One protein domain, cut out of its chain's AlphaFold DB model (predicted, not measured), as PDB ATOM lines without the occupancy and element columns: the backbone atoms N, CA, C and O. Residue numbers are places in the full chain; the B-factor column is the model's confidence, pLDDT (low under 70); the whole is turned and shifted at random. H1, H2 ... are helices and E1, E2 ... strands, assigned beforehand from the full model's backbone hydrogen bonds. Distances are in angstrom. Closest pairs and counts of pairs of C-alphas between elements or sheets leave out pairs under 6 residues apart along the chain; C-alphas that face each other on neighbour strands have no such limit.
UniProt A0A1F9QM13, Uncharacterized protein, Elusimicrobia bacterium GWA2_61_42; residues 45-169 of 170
ATOM      1  N   GLY A  45      92.868 108.309 137.836       95.25
ATOM      2  CA  GLY A  45      91.811 107.865 136.920       95.25
ATOM      3  C   GLY A  45      90.462 108.496 137.270       95.25
ATOM      4  O   GLY A  45      89.841 109.144 136.431       95.25
ATOM      5  N   LEU A  46      90.062 108.390 138.541       94.75
ATOM      6  CA  LEU A  46      88.812 108.973 139.041       94.75
ATOM      7  C   LEU A  46      88.851 110.504 139.062       94.75
ATOM      8  O   LEU A  46      87.908 111.149 138.615       94.75
ATOM      9  N   THR A  47      89.948 111.094 139.543       96.75
ATOM     10  CA  THR A  47      90.113 112.552 139.596       96.75
ATOM     11  C   THR A  47      90.070 113.165 138.201       96.75
ATOM     12  O   THR A  47      89.413 114.182 138.024       96.75
ATOM     13  N   SER A  48      90.724 112.553 137.208       97.69
ATOM     14  CA  SER A  48      90.732 113.081 135.836       97.69
ATOM     15  C   SER A  48      89.347 113.010 135.198       97.69
ATOM     16  O   SER A  48      88.904 113.999 134.623       97.69
ATOM     17  N   ALA A  49      88.645 111.879 135.343       96.81
ATOM     18  CA  ALA A  49      87.288 111.719 134.817       96.81
ATOM     19  C   ALA A  49      86.309 112.717 135.456       96.81
ATOM     20  O   ALA A  49      85.609 113.437 134.749       96.81
ATOM     21  N   GLY A  50      86.314 112.818 136.791       97.81
ATOM     22  CA  GLY A  50      85.469 113.773 137.506       97.81
ATOM     23  C   GLY A  50      85.806 115.223 137.161       97.81
ATOM     24  O   GLY A  50      84.900 116.036 137.001       97.81
ATOM     25  N   PHE A  51      87.097 115.550 137.024       98.31
ATOM     26  CA  PHE A  51      87.531 116.898 136.663       98.31
ATOM     27  C   PHE A  51      86.991 117.291 135.293       98.31
ATOM     28  O   PHE A  51      86.415 118.363 135.169       98.31
ATOM     29  N   VAL A  52      87.163 116.432 134.283       98.06
ATOM     30  CA  VAL A  52      86.735 116.715 132.907       98.06
ATOM     31  C   VAL A  52      85.235 116.994 132.852       98.06
ATOM     32  O   VAL A  52      84.830 118.015 132.304       98.06
ATOM     33  N   GLU A  53      84.418 116.139 133.464       97.69
ATOM     34  CA  GLU A  53      82.961 116.308 133.447       97.69
ATOM     35  C   GLU A  53      82.507 117.550 134.220       97.69
ATOM     36  O   GLU A  53      81.714 118.347 133.717       97.69
ATOM     37  N   LEU A  54      83.057 117.787 135.413       97.56
ATOM     38  CA  LEU A  54      82.694 118.965 136.197       97.56
ATOM     39  C   LEU A  54      83.181 120.270 135.552       97.56
ATOM     40  O   LEU A  54      82.494 121.290 135.630       97.56
ATOM     41  N   PHE A  55      84.345 120.249 134.901       97.25
ATOM     42  CA  PHE A  55      84.869 121.407 134.192       97.25
ATOM     43  C   PHE A  55      83.931 121.823 133.055       97.25
ATOM     44  O   PHE A  55      83.620 123.006 132.944       97.25
ATOM     45  N   LYS A  56      83.401 120.869 132.270       95.75
ATOM     46  CA  LYS A  56      82.390 121.153 131.232       95.75
ATOM     47  C   LYS A  56      81.160 121.849 131.815       95.75
ATOM     48  O   LYS A  56      80.721 122.861 131.277       95.75
ATOM     49  N   LEU A  57      80.634 121.336 132.932       95.31
ATOM     50  CA  LEU A  57      79.460 121.911 133.599       95.31
ATOM     51  C   LEU A  57      79.697 123.362 134.024       95.31
ATOM     52  O   LEU A  57      78.891 124.237 133.722       95.31
ATOM     53  N   ARG A  58      80.826 123.634 134.677       95.19
ATOM     54  CA  ARG A  58      81.161 124.990 135.126       95.19
ATOM     55  C   ARG A  58      81.484 125.930 133.972       95.19
ATOM     56  O   ARG A  58      81.179 127.115 134.039       95.19
ATOM     57  N   ASN A  59      82.068 125.405 132.902       93.81
ATOM     58  CA  ASN A  59      82.294 126.167 131.687       93.81
ATOM     59  C   ASN A  59      80.962 126.597 131.037       93.81
ATOM     60  O   ASN A  59      80.848 127.733 130.598       93.81
ATOM     61  N   MET A  60      79.926 125.747 131.055       93.06
ATOM     62  CA  MET A  60      78.564 126.152 130.667       93.06
ATOM     63  C   MET A  60      77.932 127.135 131.666       93.06
ATOM     64  O   MET A  60      77.177 128.018 131.274       93.06
ATOM     65  N   GLU A  61      78.246 127.014 132.956       95.06
ATOM     66  CA  GLU A  61      77.750 127.930 133.990       95.06
ATOM     67  C   GLU A  61      78.241 129.375 133.793       95.06
ATOM     68  O   GLU A  61      77.533 130.315 134.159       95.06
ATOM     69  N   ILE A  62      79.416 129.566 133.180       95.69
ATOM     70  CA  ILE A  62      79.923 130.892 132.797       95.69
ATOM     71  C   ILE A  62      78.952 131.593 131.837       95.69
ATOM     72  O   ILE A  62      78.644 132.761 132.052       95.69
ATOM     73  N   GLU A  63      78.428 130.889 130.827       89.81
ATOM     74  CA  GLU A  63      77.514 131.464 129.822       89.81
ATOM     75  C   GLU A  63      76.206 131.985 130.436       89.81
ATOM     76  O   GLU A  63      75.609 132.940 129.943       89.81
ATOM     77  N   GLY A  64      75.757 131.365 131.531       89.75
ATOM     78  CA  GLY A  64      74.558 131.765 132.269       89.75
ATOM     79  C   GLY A  64      74.821 132.723 133.434       89.75
ATOM     80  O   GLY A  64      73.886 133.067 134.163       89.75
ATOM     81  N   ALA A  65      76.071 133.124 133.671       95.69
ATOM     82  CA  ALA A  65      76.428 133.921 134.834       95.69
ATOM     83  C   ALA A  65      75.914 135.364 134.724       95.69
ATOM     84  O   ALA A  65      76.083 136.044 133.712       95.69
ATOM     85  N   ALA A  66      75.338 135.871 135.818       96.06
ATOM     86  CA  ALA A  66      74.952 137.272 135.902       96.06
ATOM     87  C   ALA A  66      76.182 138.199 135.763       96.06
ATOM     88  O   ALA A  66      77.265 137.870 136.268       96.06
ATOM     89  N   PRO A  67      76.028 139.389 135.152       95.25
ATOM     90  CA  PRO A  67      77.067 140.411 135.160       95.25
ATOM     91  C   PRO A  67      77.579 140.690 136.574       95.25
ATOM     92  O   PRO A  67      76.826 140.699 137.544       95.25
ATOM     93  N   SER A  68      78.873 140.965 136.684       94.62
ATOM     94  CA  SER A  68      79.581 141.231 137.938       94.62
ATOM     95  C   SER A  68      79.618 140.089 138.961       94.62
ATOM     96  O   SER A  68      80.069 140.309 140.084       94.62
ATOM     97  N   ARG A  69      79.200 138.865 138.598       95.94
ATOM     98  CA  ARG A  69      79.248 137.704 139.500       95.94
ATOM     99  C   ARG A  69      80.663 137.417 140.008       95.94
ATOM    100  O   ARG A  69      80.852 137.243 141.206       95.94
ATOM    101  N   PHE A  70      81.638 137.334 139.103       95.50
ATOM    102  CA  PHE A  70      83.003 136.907 139.441       95.50
ATOM    103  C   PHE A  70      83.909 138.072 139.846       95.50
ATOM    104  O   PHE A  70      84.698 137.943 140.784       95.50
ATOM    105  N   PHE A  71      83.765 139.209 139.159       94.81
ATOM    106  CA  PHE A  71      84.457 140.462 139.460       94.81
ATOM    107  C   PHE A  71      83.534 141.654 139.191       94.81
ATOM    108  O   PHE A  71      82.776 141.608 138.220       94.81
ATOM    109  N   PRO A  72      83.605 142.737 139.981       92.94
ATOM    110  CA  PRO A  72      82.812 143.942 139.742       92.94
ATOM    111  C   PRO A  72      82.988 144.510 138.326       92.94
ATOM    112  O   PRO A  72      84.096 144.518 137.796       92.94
ATOM    113  N   ALA A  73      81.899 145.019 137.741       92.62
ATOM    114  CA  ALA A  73      81.886 145.677 136.429       92.62
ATOM    115  C   ALA A  73      82.488 144.830 135.286       92.62
ATOM    116  O   ALA A  73      83.119 145.357 134.364       92.62
ATOM    117  N   SER A  74      82.272 143.513 135.348       94.25
ATOM    118  CA  SER A  74      82.737 142.558 134.340       94.25
ATOM    119  C   SER A  74      81.632 141.610 133.869       94.25
ATOM    120  O   SER A  74      80.640 141.389 134.571       94.25
ATOM    121  N   VAL A  75      81.802 141.037 132.680       95.44
ATOM    122  CA  VAL A  75      80.972 139.952 132.140       95.44
ATOM    123  C   VAL A  75      81.899 138.872 131.591       95.44
ATOM    124  O   VAL A  75      82.776 139.178 130.781       95.44
ATOM    125  N   ALA A  76      81.726 137.635 132.056       95.69
ATOM    126  CA  ALA A  76      82.527 136.487 131.646       95.69
ATOM    127  C   ALA A  76      81.818 135.698 130.541       95.69
ATOM    128  O   ALA A  76      80.599 135.571 130.559       95.69
ATOM    129  N   PHE A  77      82.602 135.168 129.611       95.94
ATOM    130  CA  PHE A  77      82.156 134.327 128.507       95.94
ATOM    131  C   PHE A  77      83.076 133.115 128.420       95.94
ATOM    132  O   PHE A  77      84.295 133.245 128.580       95.94
ATOM    133  N   SER A  78      82.511 131.948 128.150       95.25
ATOM    134  CA  SER A  78      83.272 130.783 127.739       95.25
ATOM    135  C   SER A  78      83.570 130.871 126.248       95.25
ATOM    136  O   SER A  78      82.734 131.254 125.433       95.25
ATOM    137  N   LEU A  79      84.782 130.487 125.861       93.69
ATOM    138  CA  LEU A  79      85.140 130.390 124.449       93.69
ATOM    139  C   LEU A  79      84.707 129.058 123.824       93.69
ATOM    140  O   LEU A  79      84.782 128.907 122.605       93.69
ATOM    141  N   GLY A  80      84.314 128.069 124.635       91.12
ATOM    142  CA  GLY A  80      84.034 126.699 124.178       91.12
ATOM    143  C   GLY A  80      85.256 125.958 123.611       91.12
ATOM    144  O   GLY A  80      85.134 124.829 123.146       91.12
ATOM    145  N   ARG A  81      86.439 126.578 123.645       93.19
ATOM    146  CA  ARG A  81      87.727 126.051 123.184       93.19
ATOM    147  C   ARG A  81      88.864 126.787 123.888       93.19
ATOM    148  O   ARG A  81      88.641 127.847 124.463       93.19
ATOM    149  N   ILE A  82      90.075 126.250 123.782       95.31
ATOM    150  CA  ILE A  82      91.301 126.983 124.119       95.31
ATOM    151  C   ILE A  82      91.712 127.792 122.881       95.31
ATOM    152  O   ILE A  82      91.749 127.242 121.778       95.31
ATOM    153  N   ASP A  83      91.957 129.087 123.047       94.56
ATOM    154  CA  ASP A  83      92.427 129.984 121.996       94.56
ATOM    155  C   ASP A  83      93.943 129.871 121.758       94.56
ATOM    156  O   ASP A  83      94.659 129.144 122.451       94.56
ATOM    157  N   ASP A  84      94.447 130.606 120.766       93.50
ATOM    158  CA  ASP A  84      95.859 130.559 120.366       93.50
ATOM    159  C   ASP A  84      96.812 131.110 121.445       93.50
ATOM    160  O   ASP A  84      98.023 130.894 121.384       93.50
ATOM    161  N   THR A  85      96.271 131.812 122.442       93.00
ATOM    162  CA  THR A  85      97.009 132.358 123.586       93.00
ATOM    163  C   THR A  85      96.926 131.472 124.830       93.00
ATOM    164  O   THR A  85      97.586 131.760 125.828       93.00
ATOM    165  N   GLY A  86      96.195 130.355 124.763       93.56
ATOM    166  CA  GLY A  86      96.059 129.395 125.855       93.56
ATOM    167  C   GLY A  86      94.901 129.679 126.813       93.56
ATOM    168  O   GLY A  86      94.773 128.966 127.810       93.56
ATOM    169  N   HIS A  87      94.052 130.662 126.511       96.69
ATOM    170  CA  HIS A  87      92.883 131.009 127.316       96.69
ATOM    171  C   HIS A  87      91.632 130.314 126.794       96.69
ATOM    172  O   HIS A  87      91.502 130.009 125.612       96.69
ATOM    173  N   TYR A  88      90.694 130.041 127.685       95.69
ATOM    174  CA  TYR A  88      89.409 129.417 127.364       95.69
ATOM    175  C   TYR A  88      88.221 130.229 127.885       95.69
ATOM    176  O   TYR A  88      87.067 129.865 127.641       95.69
ATOM    177  N   LEU A  89      88.495 131.345 128.563       96.44
ATOM    178  CA  LEU A  89      87.523 132.361 128.932       96.44
ATOM    179  C   LEU A  89      87.866 133.702 128.276       96.44
ATOM    180  O   LEU A  89      89.025 134.065 128.095       96.44
ATOM    181  N   MET A  90      86.831 134.487 128.005       95.12
ATOM    182  CA  MET A  90      86.944 135.911 127.712       95.12
ATOM    183  C   MET A  90      86.253 136.693 128.822       95.12
ATOM    184  O   MET A  90      85.135 136.368 129.224       95.12
ATOM    185  N   LEU A  91      86.888 137.765 129.284       94.38
ATOM    186  CA  LEU A  91      86.286 138.705 130.218       94.38
ATOM    187  C   LEU A  91      86.133 140.062 129.529       94.38
ATOM    188  O   LEU A  91      87.069 140.566 128.916       94.38
ATOM    189  N   LYS A  92      84.943 140.656 129.616       94.00
ATOM    190  CA  LYS A  92      84.709 142.042 129.202       94.00
ATOM    191  C   LYS A  92      84.584 142.908 130.442       94.00
ATOM    192  O   LYS A  92      83.731 142.632 131.283       94.00
ATOM    193  N   CYS A  93      85.387 143.960 130.529       91.44
ATOM    194  CA  CYS A  93      85.388 144.892 131.652       91.44
ATOM    195  C   CYS A  93      85.086 146.319 131.186       91.44
ATOM    196  O   CYS A  93      85.369 146.683 130.044       91.44
ATOM    197  N   SER A  94      84.560 147.158 132.079       86.19
ATOM    198  CA  SER A  94      84.603 148.610 131.872       86.19
ATOM    199  C   SER A  94      86.053 149.118 131.929       86.19
ATOM    200  O   SER A  94      86.865 148.543 132.650       86.19
ATOM    201  N   ALA A  95      86.353 150.202 131.203       68.50
ATOM    202  CA  ALA A  95      87.679 150.714 130.805       68.50
ATOM    203  C   ALA A  95      88.756 150.982 131.896       68.50
ATOM    204  O   ALA A  95      89.782 151.582 131.589       68.50
ATOM    205  N   SER A  96      88.564 150.566 133.150       56.44
ATOM    206  CA  SER A  96      89.474 150.826 134.275       56.44
ATOM    207  C   SER A  96      89.889 149.586 135.081       56.44
ATOM    208  O   SER A  96      90.550 149.742 136.104       56.44
ATOM    209  N   ALA A  97      89.484 148.375 134.687       65.19
ATOM    210  CA  ALA A  97      89.856 147.148 135.395       65.19
ATOM    211  C   ALA A  97      91.003 146.413 134.686       65.19
ATOM    212  O   ALA A  97      91.035 146.371 133.456       65.19
ATOM    213  N   ASP A  98      91.896 145.793 135.465       86.81
ATOM    214  CA  ASP A  98      92.866 144.792 134.998       86.81
ATOM    215  C   ASP A  98      92.112 143.557 134.477       86.81
ATOM    216  O   ASP A  98      91.843 142.598 135.201       86.81
ATOM    217  N   CYS A  99      91.618 143.657 133.242       90.62
ATOM    218  CA  CYS A  99      90.677 142.691 132.692       90.62
ATOM    219  C   CYS A  99      91.359 141.365 132.365       90.62
ATOM    220  O   CYS A  99      90.802 140.307 132.657       90.62
ATOM    221  N   ASP A 100      92.581 141.435 131.839       92.88
ATOM    222  CA  ASP A 100      93.396 140.263 131.535       92.88
ATOM    223  C   ASP A 100      93.788 139.542 132.831       92.88
ATOM    224  O   ASP A 100      93.564 138.338 132.950       92.88
ATOM    225  N   GLY A 101      94.236 140.273 133.861       95.19
ATOM    226  CA  GLY A 101      94.528 139.682 135.168       95.19
ATOM    227  C   GLY A 101      93.298 139.055 135.834       95.19
ATOM    228  O   GLY A 101      93.384 137.977 136.426       95.19
ATOM    229  N   ASN A 102      92.120 139.671 135.699       95.31
ATOM    230  CA  ASN A 102      90.871 139.093 136.206       95.31
ATOM    231  C   ASN A 102      90.428 137.851 135.417       95.31
ATOM    232  O   ASN A 102      89.899 136.915 136.021       95.31
ATOM    233  N   ARG A 103      90.642 137.808 134.095       96.38
ATOM    234  CA  ARG A 103      90.417 136.599 133.286       96.38
ATOM    235  C   ARG A 103      91.316 135.472 133.787       96.38
ATOM    236  O   ARG A 103      90.801 134.403 134.109       96.38
ATOM    237  N   ASP A 104      92.612 135.726 133.925       96.94
ATOM    238  CA  ASP A 104      93.586 134.726 134.376       96.94
ATOM    239  C   ASP A 104      93.232 134.206 135.776       96.94
ATOM    240  O   ASP A 104      93.232 132.998 136.036       96.94
ATOM    241  N   ALA A 105      92.831 135.112 136.669       97.25
ATOM    242  CA  ALA A 105      92.351 134.754 137.995       97.25
ATOM    243  C   ALA A 105      91.069 133.903 137.945       97.25
ATOM    244  O   ALA A 105      90.917 132.995 138.766       97.25
ATOM    245  N   LEU A 106      90.141 134.164 137.016       97.50
ATOM    246  CA  LEU A 106      88.934 133.346 136.856       97.50
ATOM    247  C   LEU A 106      89.265 131.935 136.385       97.50
ATOM    248  O   LEU A 106      88.718 130.972 136.920       97.50
ATOM    249  N   GLU A 107      90.166 131.810 135.415       97.88
ATOM    250  CA  GLU A 107      90.625 130.524 134.894       97.88
ATOM    251  C   GLU A 107      91.323 129.705 135.990       97.88
ATOM    252  O   GLU A 107      91.010 128.526 136.193       97.88
ATOM    253  N   GLU A 108      92.201 130.330 136.784       97.50
ATOM    254  CA  GLU A 108      92.836 129.653 137.918       97.50
ATOM    255  C   GLU A 108      91.811 129.222 138.979       97.50
ATOM    256  O   GLU A 108      91.888 128.092 139.483       97.50
ATOM    257  N   ARG A 109      90.842 130.086 139.310       97.56
ATOM    258  CA  ARG A 109      89.757 129.780 140.259       97.56
ATOM    259  C   ARG A 109      88.907 128.620 139.772       97.56
ATOM    260  O   ARG A 109      88.696 127.670 140.525       97.56
ATOM    261  N   LEU A 110      88.469 128.664 138.515       97.38
ATOM    262  CA  LEU A 110      87.670 127.612 137.904       97.38
ATOM    263  C   LEU A 110      88.410 126.273 137.978       97.38
ATOM    264  O   LEU A 110      87.868 125.299 138.505       97.38
ATOM    265  N   MET A 111      89.659 126.233 137.518       97.62
ATOM    266  CA  MET A 111      90.492 125.031 137.528       97.62
ATOM    267  C   MET A 111      90.718 124.505 138.955       97.62
ATOM    268  O   MET A 111      90.520 123.318 139.227       97.62
ATOM    269  N   SER A 112      91.092 125.378 139.890       97.88
ATOM    270  CA  SER A 112      91.420 124.987 141.265       97.88
ATOM    271  C   SER A 112      90.194 124.521 142.041       97.88
ATOM    272  O   SER A 112      90.236 123.468 142.677       97.88
ATOM    273  N   ALA A 113      89.081 125.249 141.958       98.00
ATOM    274  CA  ALA A 113      87.836 124.844 142.595       98.00
ATOM    275  C   ALA A 113      87.289 123.545 141.977       98.00
ATOM    276  O   ALA A 113      86.663 122.762 142.687       98.00
ATOM    277  N   THR A 114      87.527 123.287 140.684       98.19
ATOM    278  CA  THR A 114      87.093 122.040 140.026       98.19
ATOM    279  C   THR A 114      87.897 120.871 140.568       98.19
ATOM    280  O   THR A 114      87.324 119.858 140.964       98.19
ATOM    281  N   LEU A 115      89.220 121.032 140.676       98.00
ATOM    282  CA  LEU A 115      90.077 120.042 141.316       98.00
ATOM    283  C   LEU A 115      89.637 119.788 142.763       98.00
ATOM    284  O   LEU A 115      89.474 118.637 143.156       98.00
ATOM    285  N   LEU A 116      89.420 120.843 143.552       96.81
ATOM    286  CA  LEU A 116      89.010 120.716 144.953       96.81
ATOM    287  C   LEU A 116      87.670 120.005 145.116       96.81
ATOM    288  O   LEU A 116      87.474 119.344 146.134       96.81
ATOM    289  N   GLU A 117      86.783 120.086 144.130       96.38
ATOM    290  CA  GLU A 117      85.503 119.388 144.160       96.38
ATOM    291  C   GLU A 117      85.668 117.877 143.986       96.38
ATOM    292  O   GLU A 117      85.096 117.093 144.745       96.38
ATOM    293  N   VAL A 118      86.533 117.463 143.061       96.50
ATOM    294  CA  VAL A 118      86.701 116.051 142.682       96.50
ATOM    295  C   VAL A 118      87.718 115.301 143.540       96.50
ATOM    296  O   VAL A 118      87.756 114.070 143.533       96.50
ATOM    297  N   VAL A 119      88.561 116.015 144.291       94.00
ATOM    298  CA  VAL A 119      89.480 115.392 145.250       94.00
ATOM    299  C   VAL A 119      88.799 115.151 146.591       94.00
ATOM    300  O   VAL A 119      87.980 115.936 147.080       94.00
ATOM    301  N   LEU A 120      89.182 114.048 147.232       90.44
ATOM    302  CA  LEU A 120      88.707 113.723 148.565       90.44
ATOM    303  C   LEU A 120      89.329 114.678 149.591       90.44
ATOM    304  O   LEU A 120      90.544 114.700 149.782       90.44
ATOM    305  N   THR A 121      88.479 115.419 150.299       89.31
ATOM    306  CA  THR A 121      88.858 116.352 151.367       89.31
ATOM    307  C   THR A 121      88.216 115.907 152.684       89.31
ATOM    308  O   THR A 121      87.135 116.378 153.039       89.31
ATOM    309  N   PRO A 122      88.821 114.945 153.414       85.56
ATOM    310  CA  PRO A 122      88.169 114.327 154.563       85.56
ATOM    311  C   PRO A 122      87.782 115.362 155.620       85.56
ATOM    312  O   PRO A 122      88.641 116.096 156.105       85.56
ATOM    313  N   ARG A 123      86.506 115.355 156.029       86.81
ATOM    314  CA  ARG A 123      85.958 116.217 157.095       86.81
ATOM    315  C   ARG A 123      85.979 117.722 156.789       86.81
ATOM    316  O   ARG A 123      85.839 118.514 157.716       86.81
ATOM    317  N   VAL A 124      86.135 118.110 155.525       91.38
ATOM    318  CA  VAL A 124      86.054 119.508 155.088       91.38
ATOM    319  C   VAL A 124      84.968 119.631 154.031       91.38
ATOM    320  O   VAL A 124      84.992 118.913 153.030       91.38
ATOM    321  N   LEU A 125      84.008 120.518 154.289       92.75
ATOM    322  CA  LEU A 125      82.949 120.855 153.340       92.75
ATOM    323  C   LEU A 125      83.520 121.724 152.211       92.75
ATOM    324  O   LEU A 125      84.510 122.429 152.402       92.75
ATOM    325  N   LYS A 126      82.918 121.655 151.025       91.94
ATOM    326  CA  LYS A 126      83.447 122.314 149.819       91.94
ATOM    327  C   LYS A 126      83.372 123.842 149.891       91.94
ATOM    328  O   LYS A 126      84.320 124.510 149.494       91.94
ATOM    329  N   ASP A 127      82.328 124.376 150.518       94.25
ATOM    330  CA  ASP A 127      82.158 125.807 150.819       94.25
ATOM    331  C   ASP A 127      83.226 126.375 151.776       94.25
ATOM    332  O   ASP A 127      83.469 127.578 151.808       94.25
ATOM    333  N   GLN A 128      83.926 125.518 152.526       96.00
ATOM    334  CA  GLN A 128      85.087 125.918 153.325       96.00
ATOM    335  C   GLN A 128      86.371 126.006 152.494       96.00
ATOM    336  O   GLN A 128      87.371 126.527 152.988       96.00
ATOM    337  N   LEU A 129      86.387 125.478 151.268       96.56
ATOM    338  CA  LEU A 129      87.555 125.449 150.383       96.56
ATOM    339  C   LEU A 129      87.508 126.557 149.333       96.56
ATOM    340  O   LEU A 129      88.550 127.101 148.975       96.56
ATOM    341  N   TYR A 130      86.324 126.903 148.847       97.94
ATOM    342  CA  TYR A 130      86.133 127.992 147.900       97.94
ATOM    343  C   TYR A 130      84.722 128.568 148.026       97.94
ATOM    344  O   TYR A 130      83.794 127.887 148.462       97.94
ATOM    345  N   ASP A 131      84.557 129.824 147.626       97.56
ATOM    346  CA  ASP A 131      83.253 130.471 147.538       97.56
ATOM    347  C   ASP A 131      82.459 129.864 146.362       97.56
ATOM    348  O   ASP A 131      82.916 129.939 145.219       97.56
ATOM    349  N   PRO A 132      81.288 129.242 146.586       94.75
ATOM    350  CA  PRO A 132      80.567 128.539 145.525       94.75
ATOM    351  C   PRO A 132      80.015 129.473 144.442       94.75
ATOM    352  O   PRO A 132      79.760 129.023 143.326       94.75
ATOM    353  N   ASN A 133      79.853 130.763 144.740       94.94
ATOM    354  CA  ASN A 133      79.349 131.741 143.789       94.94
ATOM    355  C   ASN A 133      80.469 132.279 142.885       94.94
ATOM    356  O   ASN A 133      80.278 132.398 141.682       94.94
ATOM    357  N   THR A 134      81.646 132.580 143.422       96.44
ATOM    358  CA  THR A 134      82.744 133.242 142.686       96.44
ATOM    359  C   THR A 134      83.910 132.315 142.345       96.44
ATOM    360  O   THR A 134      84.820 132.709 141.613       96.44
ATOM    361  N   TRP A 135      83.917 131.114 142.924       97.88
ATOM    362  CA  TRP A 135      85.001 130.125 142.905       97.88
ATOM    363  C   TRP A 135      86.335 130.624 143.466       97.88
ATOM    364  O   TRP A 135      87.363 129.963 143.311       97.88
ATOM    365  N   ALA A 136      86.336 131.771 144.147       98.00
ATOM    366  CA  ALA A 136      87.503 132.257 144.861       98.00
ATOM    367  C   ALA A 136      87.896 131.256 145.954       98.00
ATOM    368  O   ALA A 136      87.056 130.834 146.750       98.00
ATOM    369  N   LEU A 137      89.172 130.868 145.995       97.88
ATOM    370  CA  LEU A 137      89.668 129.974 147.034       97.88
ATOM    371  C   LEU A 137      89.627 130.671 148.394       97.88
ATOM    372  O   LEU A 137      89.945 131.853 148.525       97.88
ATOM    373  N   THR A 138      89.262 129.918 149.428       97.69
ATOM    374  CA  THR A 138      89.481 130.350 150.808       97.69
ATOM    375  C   THR A 138      90.953 130.129 151.184       97.69
ATOM    376  O   THR A 138      91.648 129.341 150.530       97.69
ATOM    377  N   PRO A 139      91.436 130.689 152.310       96.88
ATOM    378  CA  PRO A 139      92.771 130.368 152.818       96.88
ATOM    379  C   PRO A 139      92.997 128.862 153.037       96.88
ATOM    380  O   PRO A 139      94.124 128.366 152.940       96.88
ATOM    381  N   LEU A 140      91.925 128.116 153.336       95.00
ATOM    382  CA  LEU A 140      91.987 126.667 153.449       95.00
ATOM    383  C   LEU A 140      92.135 126.023 152.067       95.00
ATOM    384  O   LEU A 140      93.052 125.225 151.891       95.00
ATOM    385  N   GLY A 141      91.314 126.395 151.081       96.31
ATOM    386  CA  GLY A 141      91.450 125.911 149.701       96.31
ATOM    387  C   GLY A 141      92.843 126.146 149.124       96.31
ATOM    388  O   GLY A 141      93.457 125.210 148.608       96.31
ATOM    389  N   ASP A 142      93.401 127.340 149.321       97.00
ATOM    390  CA  ASP A 142      94.774 127.669 148.923       97.00
ATOM    391  C   ASP A 142      95.801 126.727 149.550       97.00
ATOM    392  O   ASP A 142      96.725 126.245 148.887       97.00
ATOM    393  N   LYS A 143      95.652 126.432 150.845       95.12
ATOM    394  CA  LYS A 143      96.523 125.481 151.537       95.12
ATOM    395  C   LYS A 143      96.408 124.082 150.929       95.12
ATOM    396  O   LYS A 143      97.435 123.424 150.755       95.12
ATOM    397  N   TYR A 144      95.199 123.633 150.584       95.06
ATOM    398  CA  TYR A 144      94.984 122.342 149.924       95.06
ATOM    399  C   TYR A 144      95.671 122.294 148.555       95.06
ATOM    400  O   TYR A 144      96.429 121.360 148.286       95.06
ATOM    401  N   ILE A 145      95.483 123.320 147.721       96.12
ATOM    402  CA  ILE A 145      96.139 123.421 146.410       96.12
ATOM    403  C   ILE A 145      97.662 123.432 146.557       96.12
ATOM    404  O   ILE A 145      98.347 122.714 145.832       96.12
ATOM    405  N   LYS A 146      98.218 124.160 147.532       95.38
ATOM    406  CA  LYS A 146      99.667 124.161 147.806       95.38
ATOM    407  C   LYS A 146     100.190 122.779 148.205       95.38
ATOM    408  O   LYS A 146     101.254 122.380 147.734       95.38
ATOM    409  N   ILE A 147      99.450 122.028 149.027       94.38
ATOM    410  CA  ILE A 147      99.800 120.638 149.372       94.38
ATOM    411  C   ILE A 147      99.815 119.766 148.111       94.38
ATOM    412  O   ILE A 147     100.768 119.015 147.901       94.38
ATOM    413  N   LEU A 148      98.802 119.893 147.251       95.38
ATOM    414  CA  LEU A 148      98.725 119.143 145.998       95.38
ATOM    415  C   LEU A 148      99.857 119.515 145.034       95.38
ATOM    416  O   LEU A 148     100.503 118.611 144.516       95.38
ATOM    417  N   ARG A 149     100.164 120.806 144.852       95.81
ATOM    418  CA  ARG A 149     101.295 121.285 144.030       95.81
ATOM    419  C   ARG A 149     102.636 120.758 144.545       95.81
ATOM    420  O   ARG A 149     103.484 120.357 143.757       95.81
ATOM    421  N   LYS A 150     102.824 120.706 145.869       95.88
ATOM    422  CA  LYS A 150     104.038 120.138 146.476       95.88
ATOM    423  C   LYS A 150     104.156 118.633 146.225       95.88
ATOM    424  O   LYS A 150     105.256 118.141 146.000       95.88
ATOM    425  N   ARG A 151     103.043 117.897 146.301       95.50
ATOM    426  CA  ARG A 151     103.027 116.440 146.095       95.50
ATOM    427  C   ARG A 151     103.139 116.050 144.619       95.50
ATOM    428  O   ARG A 151     103.743 115.028 144.315       95.50
ATOM    429  N   TYR A 152     102.558 116.849 143.731       96.12
ATOM    430  CA  TYR A 152     102.523 116.628 142.289       96.12
ATOM    431  C   TYR A 152     103.133 117.848 141.581       96.12
ATOM    432  O   TYR A 152     102.406 118.781 141.239       96.12
ATOM    433  N   PRO A 153     104.462 117.880 141.366       96.19
ATOM    434  CA  PRO A 153     105.127 119.019 140.727       96.19
ATOM    435  C   PRO A 153     104.632 119.305 139.300       96.19
ATOM    436  O   PRO A 153     104.713 120.437 138.836       96.19
ATOM    437  N   ASP A 154     104.081 118.296 138.616       96.81
ATOM    438  CA  ASP A 154     103.467 118.401 137.287       96.81
ATOM    439  C   ASP A 154     101.990 118.838 137.323       96.81
ATOM    440  O   ASP A 154     101.340 118.835 136.276       96.81
ATOM    441  N   LEU A 155     101.441 119.203 138.493       96.81
ATOM    442  CA  LEU A 155     100.005 119.445 138.671       96.81
ATOM    443  C   LEU A 155      99.455 120.458 137.667       96.81
ATOM    444  O   LEU A 155      98.459 120.165 137.019       96.81
ATOM    445  N   SER A 156     100.101 121.615 137.500       95.19
ATOM    446  CA  SER A 156      99.619 122.656 136.581       95.19
ATOM    447  C   SER A 156      99.536 122.147 135.140       95.19
ATOM    448  O   SER A 156      98.495 122.268 134.499       95.19
ATOM    449  N   THR A 157     100.590 121.486 134.655       96.62
ATOM    450  CA  THR A 157     100.623 120.884 133.312       96.62
ATOM    451  C   THR A 157      99.558 119.803 133.156       96.62
ATOM    452  O   THR A 157      98.926 119.684 132.106       96.62
ATOM    453  N   ARG A 158      99.338 118.999 134.198       97.38
ATOM    454  CA  ARG A 158      98.319 117.952 134.195       97.38
ATOM    455  C   ARG A 158      96.911 118.539 134.133       97.38
ATOM    456  O   ARG A 158      96.123 118.069 133.322       97.38
ATOM    457  N   LEU A 159      96.609 119.564 134.927       97.56
ATOM    458  CA  LEU A 159      95.308 120.233 134.900       97.56
ATOM    459  C   LEU A 159      95.051 120.909 133.550       97.56
ATOM    460  O   LEU A 159      93.971 120.732 133.000       97.56
ATOM    461  N   ALA A 160      96.051 121.570 132.961       95.88
ATOM    462  CA  ALA A 160      95.932 122.152 131.622       95.88
ATOM    463  C   ALA A 160      95.555 121.103 130.557       95.88
ATOM    464  O   ALA A 160      94.689 121.340 129.717       95.88
ATOM    465  N   ARG A 161      96.134 119.894 130.623       96.69
ATOM    466  CA  ARG A 161      95.744 118.782 129.734       96.69
ATOM    467  C   ARG A 161      94.311 118.306 129.972       96.69
ATOM    468  O   ARG A 161      93.645 117.924 129.016       96.69
ATOM    469  N   LEU A 162      93.838 118.314 131.217       97.69
ATOM    470  CA  LEU A 162      92.454 117.947 131.531       97.69
ATOM    471  C   LEU A 162      91.459 119.000 131.035       97.69
ATOM    472  O   LEU A 162      90.407 118.631 130.522       97.69
ATOM    473  N   VAL A 163      91.812 120.285 131.118       97.19
ATOM    474  CA  VAL A 163      91.047 121.372 130.489       97.19
ATOM    475  C   VAL A 163      90.953 121.146 128.979       97.19
ATOM    476  O   VAL A 163      89.856 121.124 128.431       97.19
ATOM    477  N   ALA A 164      92.075 120.864 128.307       96.12
ATOM    478  CA  ALA A 164      92.068 120.551 126.875       96.12
ATOM    479  C   ALA A 164      91.195 119.322 126.541       96.12
ATOM    480  O   ALA A 164      90.429 119.344 125.580       96.12
ATOM    481  N   ALA A 165      91.249 118.268 127.363       96.31
ATOM    482  CA  ALA A 165      90.418 117.076 127.187       96.31
ATOM    483  C   ALA A 165      88.909 117.359 127.349       96.31
ATOM    484  O   ALA A 165      88.086 116.732 126.675       96.31
ATOM    485  N   ALA A 166      88.536 118.318 128.200       95.62
ATOM    486  CA  ALA A 166      87.147 118.742 128.368       95.62
ATOM    487  C   ALA A 166      86.570 119.431 127.120       95.62
ATOM    488  O   ALA A 166      85.362 119.359 126.896       95.62
ATOM    489  N   PHE A 167      87.419 120.034 126.284       93.50
ATOM    490  CA  PHE A 167      87.020 120.612 124.997       93.50
ATOM    491  C   PHE A 167      87.099 119.618 123.832       93.50
ATOM    492  O   PHE A 167      86.327 119.729 122.891       93.50
ATOM    493  N   ALA A 168      87.971 118.609 123.898       87.56
ATOM    494  CA  ALA A 168      88.116 117.605 122.836       87.56
ATOM    495  C   ALA A 168      86.941 116.609 122.727       87.56
ATOM    496  O   ALA A 168      86.885 115.826 121.785       87.56
ATOM    497  N   SER A 169      86.049 116.591 123.720       65.19
ATOM    498  CA  SER A 169      84.916 115.658 123.820       65.19
ATOM    499  C   SER A 169      83.554 116.336 123.632       65.19
ATOM    500  O   SER A 169      82.542 115.778 124.060       65.19
TER     501      SER A 169
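What this domain is: This is residues 45 to 169 of the 170 residues of an uncharacterized protein of Elusimicrobia bacterium GWA2_61_42 (UniProt A0A1F9QM13). A small hairpin of two strands, E1 and E2, sits at one end of two long helices, H1 and H2, which run opposite ways at a steep tilt, with H2 nearest the middle. Away from the hairpin, H3 packs crosswise on H2 and H4 crosses H1; residues 149 to 154 stick out where H3 turns into H4. The printed part has 125 residues with four named helices and two named strands, in the order H1, E1, E2, H2, H3, H4; the sheet is antiparallel and the class mostly helix. It is compact, with a radius of gyration of the C-alphas of 14.3 A and spans of 42 by 31 by 25 A.

Where its parts are: E1 is residues 74 to 78 and E2 residues 89 to 93. H2, residues 99 to 118, measures 28.7 A and begins at C-alpha 99 (90.677, 142.691, 132.692). H1, residues 45 to 63, measures 28.5 A from C-alpha 45 (91.811, 107.865, 136.920). H3 is residues 139 to 151, 18.6 A; H4 is residues 155 to 168, 19.9 A, ending at C-alpha 168 (88.116, 117.605, 122.836).

How they stand to each other: In the hairpin, N 77 and O 90 are within hydrogen-bond range at 2.8 A. The closest C-alphas of E2 and H2, Leu 91 and Arg 103, are 5.6 A apart; those of E1 and H1, Phe 77 and Glu 63, also 5.6 A. H2 touches H1 with residues 110 to 118 alone, closest at C-alphas Val 118 and Thr 47, 5.8 A, at a steep tilt of 42 degrees. H1 touches H4 with residues 48 to 56 alone, closest at C-alphas Val 52 and Ala 166, 5.0 A, at a steep tilt of 64 degrees. H2 touches H3 about perpendicular, 76 degrees, closest at C-alphas Ser 112 and Ile 145, 7.2 A. H1 and H3 are apart. Every O i to N i+4 pair is within hydrogen-bond range in H2, H3 and H4, and 14 of 15 in H1.

The domain as a whole: The C-alphas farthest apart, Gly 45 and Ala 95, are 43.5 A apart. The printed part has no cut; the link from H2 to H3, residues 119 to 138, is long. Mean pLDDT of the printed part is 94.1, with residues 95 to 97 and 169 under 70.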